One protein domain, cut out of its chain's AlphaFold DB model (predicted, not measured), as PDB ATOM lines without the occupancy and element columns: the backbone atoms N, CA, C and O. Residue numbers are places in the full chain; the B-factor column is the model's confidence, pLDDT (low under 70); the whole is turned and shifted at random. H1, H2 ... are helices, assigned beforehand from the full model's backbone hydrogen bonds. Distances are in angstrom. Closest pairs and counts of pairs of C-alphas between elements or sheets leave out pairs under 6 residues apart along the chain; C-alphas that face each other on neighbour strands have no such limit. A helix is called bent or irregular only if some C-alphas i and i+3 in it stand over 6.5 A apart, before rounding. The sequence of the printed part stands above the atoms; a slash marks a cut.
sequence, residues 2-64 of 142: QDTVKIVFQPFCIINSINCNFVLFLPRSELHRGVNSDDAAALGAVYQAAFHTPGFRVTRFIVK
ATOM      1  N   GLN A   2     298.064 195.622 397.168       32.31
ATOM      2  CA  GLN A   2     296.809 194.873 397.052       32.31
ATOM      3  C   GLN A   2     296.697 194.462 395.592       32.31
ATOM      4  O   GLN A   2     296.459 195.311 394.731       32.31
ATOM      5  N   ASP A   3     296.946 193.185 395.325       30.64
ATOM      6  CA  ASP A   3     296.839 192.615 393.990       30.64
ATOM      7  C   ASP A   3     295.369 192.661 393.571       30.64
ATOM      8  O   ASP A   3     294.529 191.882 394.018       30.64
ATOM      9  N   THR A   4     295.038 193.666 392.763       38.25
ATOM     10  CA  THR A   4     293.699 193.836 392.204       38.25
ATOM     11  C   THR A   4     293.578 192.875 391.032       38.25
ATOM     12  O   THR A   4     293.975 193.191 389.912       38.25
ATOM     13  N   VAL A   5     293.069 191.672 391.293       41.38
ATOM     14  CA  VAL A   5     292.786 190.696 390.238       41.38
ATOM     15  C   VAL A   5     291.516 191.144 389.514       41.38
ATOM     16  O   VAL A   5     290.404 190.947 389.995       41.38
ATOM     17  N   LYS A   6     291.683 191.791 388.356       44.72
ATOM     18  CA  LYS A   6     290.573 192.088 387.445       44.72
ATOM     19  C   LYS A   6     290.260 190.823 386.658       44.72
ATOM     20  O   LYS A   6     291.039 190.443 385.787       44.72
ATOM     21  N   ILE A   7     289.148 190.167 386.973       53.97
ATOM     22  CA  ILE A   7     288.678 189.008 386.213       53.97
ATOM     23  C   ILE A   7     287.496 189.450 385.359       53.97
ATOM     24  O   ILE A   7     286.499 189.944 385.879       53.97
ATOM     25  N   VAL A   8     287.636 189.309 384.044       56.75
ATOM     26  CA  VAL A   8     286.573 189.603 383.082       56.75
ATOM     27  C   VAL A   8     285.879 188.287 382.757       56.75
ATOM     28  O   VAL A   8     286.481 187.405 382.152       56.75
ATOM     29  N   PHE A   9     284.623 188.154 383.174       59.91
ATOM     30  CA  PHE A   9     283.775 187.009 382.850       59.91
ATOM     31  C   PHE A   9     282.711 187.460 381.860       59.91
ATOM     32  O   PHE A   9     281.727 188.082 382.250       59.91
ATOM     33  N   GLN A  10     282.929 187.197 380.572       59.72
ATOM     34  CA  GLN A  10     281.910 187.383 379.539       59.72
ATOM     35  C   GLN A  10     281.997 186.267 378.492       59.72
ATOM     36  O   GLN A  10     283.093 185.778 378.215       59.72
ATOM     37  N   PRO A  11     280.874 185.884 377.849       59.59
ATOM     38  CA  PRO A  11     280.857 184.831 376.826       59.59
ATOM     39  C   PRO A  11     281.769 185.149 375.626       59.59
ATOM     40  O   PRO A  11     282.253 184.248 374.944       59.59
ATOM     41  N   PHE A  12     282.072 186.431 375.402       63.50
ATOM     42  CA  PHE A  12     283.010 186.889 374.376       63.50
ATOM     43  C   PHE A  12     284.475 186.520 374.666       63.50
ATOM     44  O   PHE A  12     285.266 186.411 373.732       63.50
ATOM     45  N   CYS A  13     284.840 186.231 375.920       62.09
ATOM     46  CA  CYS A  13     286.180 185.771 376.299       62.09
ATOM     47  C   CYS A  13     286.497 184.346 375.801       62.09
ATOM     48  O   CYS A  13     287.585 183.839 376.037       62.09
ATOM     49  N   ILE A  14     285.577 183.669 375.109       67.50
ATOM     50  CA  ILE A  14     285.833 182.372 374.457       67.50
ATOM     51  C   ILE A  14     286.413 182.580 373.043       67.50
ATOM     52  O   ILE A  14     287.061 181.698 372.480       67.50
ATOM     53  N   ILE A  15     286.232 183.769 372.461       74.12
ATOM     54  CA  ILE A  15     286.689 184.086 371.108       74.12
ATOM     55  C   ILE A  15     288.205 184.316 371.120       74.12
ATOM     56  O   ILE A  15     288.705 185.267 371.723       74.12
ATOM     57  N   ASN A  16     288.946 183.483 370.381       69.69
ATOM     58  CA  ASN A  16     290.415 183.529 370.313       69.69
ATOM     59  C   ASN A  16     290.979 184.906 369.922       69.69
ATOM     60  O   ASN A  16     292.015 185.310 370.439       69.69
ATOM     61  N   SER A  17     290.293 185.649 369.045       67.25
ATOM     62  CA  SER A  17     290.703 187.006 368.650       67.25
ATOM     63  C   SER A  17     290.645 188.002 369.819       67.25
ATOM     64  O   SER A  17     291.556 188.813 369.980       67.25
ATOM     65  N   ILE A  18     289.630 187.888 370.682       70.62
ATOM     66  CA  ILE A  18     289.444 188.750 371.858       70.62
ATOM     67  C   ILE A  18     290.465 188.387 372.942       70.62
ATOM     68  O   ILE A  18     291.107 189.275 373.500       70.62
ATOM     69  N   ASN A  19     290.699 187.090 373.168       69.25
ATOM     70  CA  ASN A  19     291.737 186.614 374.089       69.25
ATOM     71  C   ASN A  19     293.139 187.057 373.672       69.25
ATOM     72  O   ASN A  19     293.918 187.506 374.509       69.25
ATOM     73  N   CYS A  20     293.450 186.970 372.378       56.19
ATOM     74  CA  CYS A  20     294.730 187.415 371.840       56.19
ATOM     75  C   CYS A  20     294.940 188.919 372.080       56.19
ATOM     76  O   CYS A  20     295.997 189.321 372.557       56.19
ATOM     77  N   ASN A  21     293.914 189.746 371.846       66.88
ATOM     78  CA  ASN A  21     293.990 191.190 372.088       66.88
ATOM     79  C   ASN A  21     294.205 191.520 373.580       66.88
ATOM     80  O   ASN A  21     295.049 192.344 373.927       66.88
ATOM     81  N   PHE A  22     293.521 190.803 374.477       65.75
ATOM     82  CA  PHE A  22     293.690 190.964 375.925       65.75
ATOM     83  C   PHE A  22     295.100 190.593 376.412       65.75
ATOM     84  O   PHE A  22     295.677 191.310 377.228       65.75
ATOM     85  N   VAL A  23     295.676 189.502 375.892       66.00
ATOM     86  CA  VAL A  23     297.051 189.074 376.211       66.00
ATOM     87  C   VAL A  23     298.089 190.058 375.657       66.00
ATOM     88  O   VAL A  23     299.110 190.283 376.297       66.00
ATOM     89  N   LEU A  24     297.827 190.687 374.507       61.19
ATOM     90  CA  LEU A  24     298.704 191.725 373.950       61.19
ATOM     91  C   LEU A  24     298.710 193.008 374.795       61.19
ATOM     92  O   LEU A  24     299.740 193.673 374.885       61.19
ATOM     93  N   PHE A  25     297.582 193.356 375.422       64.94
ATOM     94  CA  PHE A  25     297.460 194.558 376.251       64.94
ATOM     95  C   PHE A  25     297.959 194.361 377.695       64.94
ATOM     96  O   PHE A  25     298.389 195.317 378.341       64.94
ATOM     97  N   LEU A  26     297.925 193.130 378.218       69.62
ATOM     98  CA  LEU A  26     298.383 192.804 379.569       69.62
ATOM     99  C   LEU A  26     299.792 192.186 379.526       69.62
ATOM    100  O   LEU A  26     299.935 191.023 379.156       69.62
ATOM    101  N   PRO A  27     300.846 192.899 379.968       56.06
ATOM    102  CA  PRO A  27     302.238 192.534 379.693       56.06
ATOM    103  C   PRO A  27     302.742 191.247 380.368       56.06
ATOM    104  O   PRO A  27     303.939 190.965 380.276       56.06
ATOM    105  N   ARG A  28     301.907 190.475 381.092       55.00
ATOM    106  CA  ARG A  28     302.407 189.311 381.841       55.00
ATOM    107  C   ARG A  28     301.400 188.307 382.415       55.00
ATOM    108  O   ARG A  28     301.559 187.890 383.560       55.00
ATOM    109  N   SER A  29     300.416 187.840 381.656       60.81
ATOM    110  CA  SER A  29     299.611 186.717 382.165       60.81
ATOM    111  C   SER A  29     298.850 185.993 381.073       60.81
ATOM    112  O   SER A  29     298.011 186.583 380.397       60.81
ATOM    113  N   GLU A  30     299.103 184.690 380.954       69.25
ATOM    114  CA  GLU A  30     298.125 183.780 380.368       69.25
ATOM    115  C   GLU A  30     296.789 183.939 381.105       69.25
ATOM    116  O   GLU A  30     296.754 184.112 382.329       69.25
ATOM    117  N   LEU A  31     295.682 183.894 380.364       69.62
ATOM    118  CA  LEU A  31     294.354 183.971 380.958       69.62
ATOM    119  C   LEU A  31     294.128 182.754 381.867       69.62
ATOM    120  O   LEU A  31     294.282 181.605 381.443       69.62
ATOM    121  N   HIS A  32     293.765 183.002 383.125       73.50
ATOM    122  CA  HIS A  32     293.485 181.933 384.076       73.50
ATOM    123  C   HIS A  32     292.218 181.164 383.661       73.50
ATOM    124  O   HIS A  32     291.180 181.768 383.408       73.50
ATOM    125  N   ARG A  33     292.297 179.827 383.613       75.38
ATOM    126  CA  ARG A  33     291.225 178.932 383.119       75.38
ATOM    127  C   ARG A  33     290.500 178.133 384.213       75.38
ATOM    128  O   ARG A  33     289.776 177.196 383.905       75.38
ATOM    129  N   GLY A  34     290.697 178.471 385.486       79.62
ATOM    130  CA  GLY A  34     290.149 177.709 386.617       79.62
ATOM    131  C   GLY A  34     288.713 178.049 387.026       79.62
ATOM    132  O   GLY A  34     288.225 177.479 387.996       79.62
ATOM    133  N   VAL A  35     288.042 178.983 386.346       80.81
ATOM    134  CA  VAL A  35     286.705 179.458 386.732       80.81
ATOM    135  C   VAL A  35     285.772 179.441 385.526       80.81
ATOM    136  O   VAL A  35     286.155 179.876 384.439       80.81
ATOM    137  N   ASN A  36     284.550 178.941 385.724       85.06
ATOM    138  CA  ASN A  36     283.545 178.901 384.669       85.06
ATOM    139  C   ASN A  36     283.002 180.311 384.367       85.06
ATOM    140  O   ASN A  36     282.697 181.062 385.287       85.06
ATOM    141  N   SER A  37     282.910 180.690 383.092       79.50
ATOM    142  CA  SER A  37     282.613 182.076 382.691       79.50
ATOM    143  C   SER A  37     281.122 182.414 382.632       79.50
ATOM    144  O   SER A  37     280.781 183.594 382.669       79.50
ATOM    145  N   ASP A  38     280.246 181.418 382.537       82.50
ATOM    146  CA  ASP A  38     278.786 181.581 382.541       82.50
ATOM    147  C   ASP A  38     278.219 181.636 383.972       82.50
ATOM    148  O   ASP A  38     277.433 182.524 384.303       82.50
ATOM    149  N   ASP A  39     278.690 180.748 384.845       86.38
ATOM    150  CA  ASP A  39     278.108 180.508 386.162       86.38
ATOM    151  C   ASP A  39     278.780 181.312 387.274       86.38
ATOM    152  O   ASP A  39     278.171 181.540 388.319       86.38
ATOM    153  N   ALA A  40     280.027 181.763 387.097       86.81
ATOM    154  CA  ALA A  40     280.768 182.412 388.182       86.81
ATOM    155  C   ALA A  40     280.067 183.660 388.725       86.81
ATOM    156  O   ALA A  40     280.032 183.866 389.941       86.81
ATOM    157  N   ALA A  41     279.472 184.466 387.843       86.44
ATOM    158  CA  ALA A  41     278.712 185.643 388.250       86.44
ATOM    159  C   ALA A  41     277.459 185.254 389.055       86.44
ATOM    160  O   ALA A  41     277.186 185.847 390.101       86.44
ATOM    161  N   ALA A  42     276.736 184.223 388.608       90.56
ATOM    162  CA  ALA A  42     275.535 183.733 389.277       90.56
ATOM    163  C   ALA A  42     275.857 183.117 390.648       90.56
ATOM    164  O   ALA A  42     275.239 183.476 391.649       90.56
ATOM    165  N   LEU A  43     276.869 182.250 390.725       91.00
ATOM    166  CA  LEU A  43     277.305 181.613 391.970       91.00
ATOM    167  C   LEU A  43     277.818 182.639 392.988       91.00
ATOM    168  O   LEU A  43     277.494 182.542 394.172       91.00
ATOM    169  N   GLY A  44     278.559 183.656 392.534       89.94
ATOM    170  CA  GLY A  44     278.993 184.765 393.384       89.94
ATOM    171  C   GLY A  44     277.815 185.560 393.961       89.94
ATOM    172  O   GLY A  44     277.792 185.850 395.158       89.94
ATOM    173  N   ALA A  45     276.803 185.853 393.139       90.75
ATOM    174  CA  ALA A  45     275.595 186.551 393.576       90.75
ATOM    175  C   ALA A  45     274.780 185.728 394.589       90.75
ATOM    176  O   ALA A  45     274.366 186.258 395.624       90.75
ATOM    177  N   VAL A  46     274.601 184.427 394.340       93.62
ATOM    178  CA  VAL A  46     273.913 183.506 395.262       93.62
ATOM    179  C   VAL A  46     274.645 183.428 396.602       93.62
ATOM    180  O   VAL A  46     274.009 183.482 397.655       93.62
ATOM    181  N   TYR A  47     275.978 183.367 396.587       93.81
ATOM    182  CA  TYR A  47     276.780 183.362 397.810       93.81
ATOM    183  C   TYR A  47     276.594 184.643 398.627       93.81
ATOM    184  O   TYR A  47     276.391 184.593 399.844       93.81
ATOM    185  N   GLN A  48     276.614 185.796 397.955       92.19
ATOM    186  CA  GLN A  48     276.390 187.085 398.600       92.19
ATOM    187  C   GLN A  48     274.976 187.174 399.193       92.19
ATOM    188  O   GLN A  48     274.815 187.654 400.312       92.19
ATOM    189  N   ALA A  49     273.958 186.660 398.498       93.31
ATOM    190  CA  ALA A  49     272.590 186.600 399.009       93.31
ATOM    191  C   ALA A  49     272.472 185.694 400.247       93.31
ATOM    192  O   ALA A  49     271.858 186.081 401.243       93.31
ATOM    193  N   ALA A  50     273.110 184.520 400.226       94.62
ATOM    194  CA  ALA A  50     273.139 183.603 401.363       94.62
ATOM    195  C   ALA A  50     273.831 184.217 402.591       94.62
ATOM    196  O   ALA A  50     273.402 183.974 403.714       94.62
ATOM    197  N   PHE A  51     274.860 185.052 402.394       92.50
ATOM    198  CA  PHE A  51     275.529 185.769 403.484       92.50
ATOM    199  C   PHE A  51     274.618 186.784 404.194       92.50
ATOM    200  O   PHE A  51     274.716 186.938 405.411       92.50
ATOM    201  N   HIS A  52     273.729 187.466 403.462       90.75
ATOM    202  CA  HIS A  52     272.802 188.457 404.035       90.75
ATOM    203  C   HIS A  52     271.489 187.850 404.543       90.75
ATOM    204  O   HIS A  52     270.753 188.511 405.277       90.75
ATOM    205  N   THR A  53     271.178 186.609 404.166       95.25
ATOM    206  CA  THR A  53     269.915 185.954 404.525       95.25
ATOM    207  C   THR A  53     270.009 185.300 405.910       95.25
ATOM    208  O   THR A  53     270.893 184.469 406.136       95.25
ATOM    209  N   PRO A  54     269.090 185.600 406.849       93.06
ATOM    210  CA  PRO A  54     269.068 184.925 408.142       93.06
ATOM    211  C   PRO A  54     268.759 183.427 407.975       93.06
ATOM    212  O   PRO A  54     267.910 183.046 407.175       93.06
ATOM    213  N   GLY A  55     269.430 182.572 408.750       91.88
ATOM    214  CA  GLY A  55     269.220 181.115 408.730       91.88
ATOM    215  C   GLY A  55     270.223 180.322 407.886       91.88
ATOM    216  O   GLY A  55     270.305 179.105 408.040       91.88
ATOM    217  N   PHE A  56     271.049 180.988 407.074       91.38
ATOM    218  CA  PHE A  56     272.160 180.359 406.359       91.38
ATOM    219  C   PHE A  56     273.500 180.685 407.027       91.38
ATOM    220  O   PHE A  56     273.726 181.793 407.512       91.38
ATOM    221  N   ARG A  57     274.413 179.707 407.061       92.88
ATOM    222  CA  ARG A  57     275.783 179.882 407.562       92.88
ATOM    223  C   ARG A  57     276.763 179.629 406.427       92.88
ATOM    224  O   ARG A  57     276.975 178.488 406.034       92.88
ATOM    225  N   VAL A  58     277.382 180.698 405.943       93.38
ATOM    226  CA  VAL A  58     278.426 180.656 404.912       93.38
ATOM    227  C   VAL A  58     279.751 181.172 405.472       93.38
ATOM    228  O   VAL A  58     279.784 181.867 406.493       93.38
ATOM    229  N   THR A  59     280.864 180.831 404.824       93.31
ATOM    230  CA  THR A  59     282.186 181.343 405.209       93.31
ATOM    231  C   THR A  59     282.240 182.855 404.995       93.31
ATOM    232  O   THR A  59     281.818 183.381 403.965       93.31
ATOM    233  N   ARG A  60     282.763 183.602 405.965       87.31
ATOM    234  CA  ARG A  60     282.810 185.059 405.839       87.31
ATOM    235  C   ARG A  60     283.800 185.466 404.746       87.31
ATOM    236  O   ARG A  60     284.996 185.226 404.877       87.31
ATOM    237  N   PHE A  61     283.296 186.148 403.725       88.25
ATOM    238  CA  PHE A  61     284.080 186.743 402.648       88.25
ATOM    239  C   PHE A  61     283.761 188.238 402.576       88.25
ATOM    240  O   PHE A  61     282.594 188.623 402.569       88.25
ATOM    241  N   ILE A  62     284.786 189.094 402.607       87.44
ATOM    242  CA  ILE A  62     284.607 190.551 402.603       87.44
ATOM    243  C   ILE A  62     284.971 191.068 401.218       87.44
ATOM    244  O   ILE A  62     286.146 191.096 400.857       87.44
ATOM    245  N   VAL A  63     283.961 191.513 400.477       88.75
ATOM    246  CA  VAL A  63     284.131 192.175 399.182       88.75
ATOM    247  C   VAL A  63     284.254 193.677 399.397       88.75
ATOM    248  O   VAL A  63     283.487 194.273 400.155       88.75
ATOM    249  N   LYS A  64     285.237 194.279 398.734       90.19
ATOM    250  CA  LYS A  64     285.437 195.723 398.656       90.19
ATOM    251  C   LYS A  64     285.504 196.087 397.183       90.19
ATOM    252  O   LYS A  64     286.397 195.607 396.492       90.19
TER     253      LYS A  64
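What this domain is: This is residues 2 to 64 of the 142 residues of an uncharacterized protein of Schistosoma curassoni (UniProt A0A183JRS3). A loose, elongated run of chain has three helices that do not form a common core: the small H1 and the helix H2 make a corner at one end, while the longest helix, H3, lies alone toward the other end, beyond the long link of residues 26 to 39. Residues 2 to 10 run without a named element to H1, and after H3 residues 53 to 64 turn and fold back; residues 24 to 29 and 52 to 57 stick out at the two ends. The printed part has 63 residues with three named helices, in the order H1, H2, H3, and no named strand. The class is all helix, though under half of the residues, 27 of 63, are in named elements. The whole is loose, with a radius of gyration of the C-alphas of 15.3 A, and spans 46 by 27 by 16 A.

Where its parts are: The printed part begins at Gln 2, whose C-alpha is at (296.809, 194.873, 397.052). H1 is residues 11 to 14, and its C-alpha 11 is at (280.857, 184.831, 376.826). H1 is neither bent nor irregular, but only just: C-alphas 11 and 14 are 6.0 A apart. H2 is residues 16 to 25 and is 14.4 A long from first to last C-alpha. H3 is residues 40 to 52, 18.7 A long, and ends with C-alpha 52 at (272.802, 188.457, 404.035).

How they stand to each other: A tight link of one residue, Ile 15, joins H1 to H2. H1 and H2 are close but not clearly touching, with 2 pairs of C-alphas within 8 A; the closest C-alphas are those of Cys 13 and Asn 19, 6.0 A apart. Their centres are 10.9 A apart. A long link of 14 residues joins H2 to H3, and these two helices are apart. H1 and H3 are also apart. In H2 and H3 every O i to N i+4 pair is within hydrogen-bond range, while H1, with 4 residues, is too short for such a pair and has its one O i to N i+3 pair within range.

The domain as a whole: The two C-alphas farthest apart are those of Leu 24 and Gly 55, 46.8 A. The C-alphas of Gln 2 and Lys 64, the first and last printed, are 11.5 A apart. The printed part has no cut. Without the stretches that stand free, residues 24 to 29 and 52 to 57, the remaining 51 residues span 38 by 26 by 16 A. The C-alphas of the long link, residues 26 to 39, lie 7 to 20 A from the mean of all C-alphas. The mean pLDDT of the printed part is 74.7, and 28 residues are under 70: residues 2 to 14, 16 to 17 and 19 to 31. H3 has a mean pLDDT of 91.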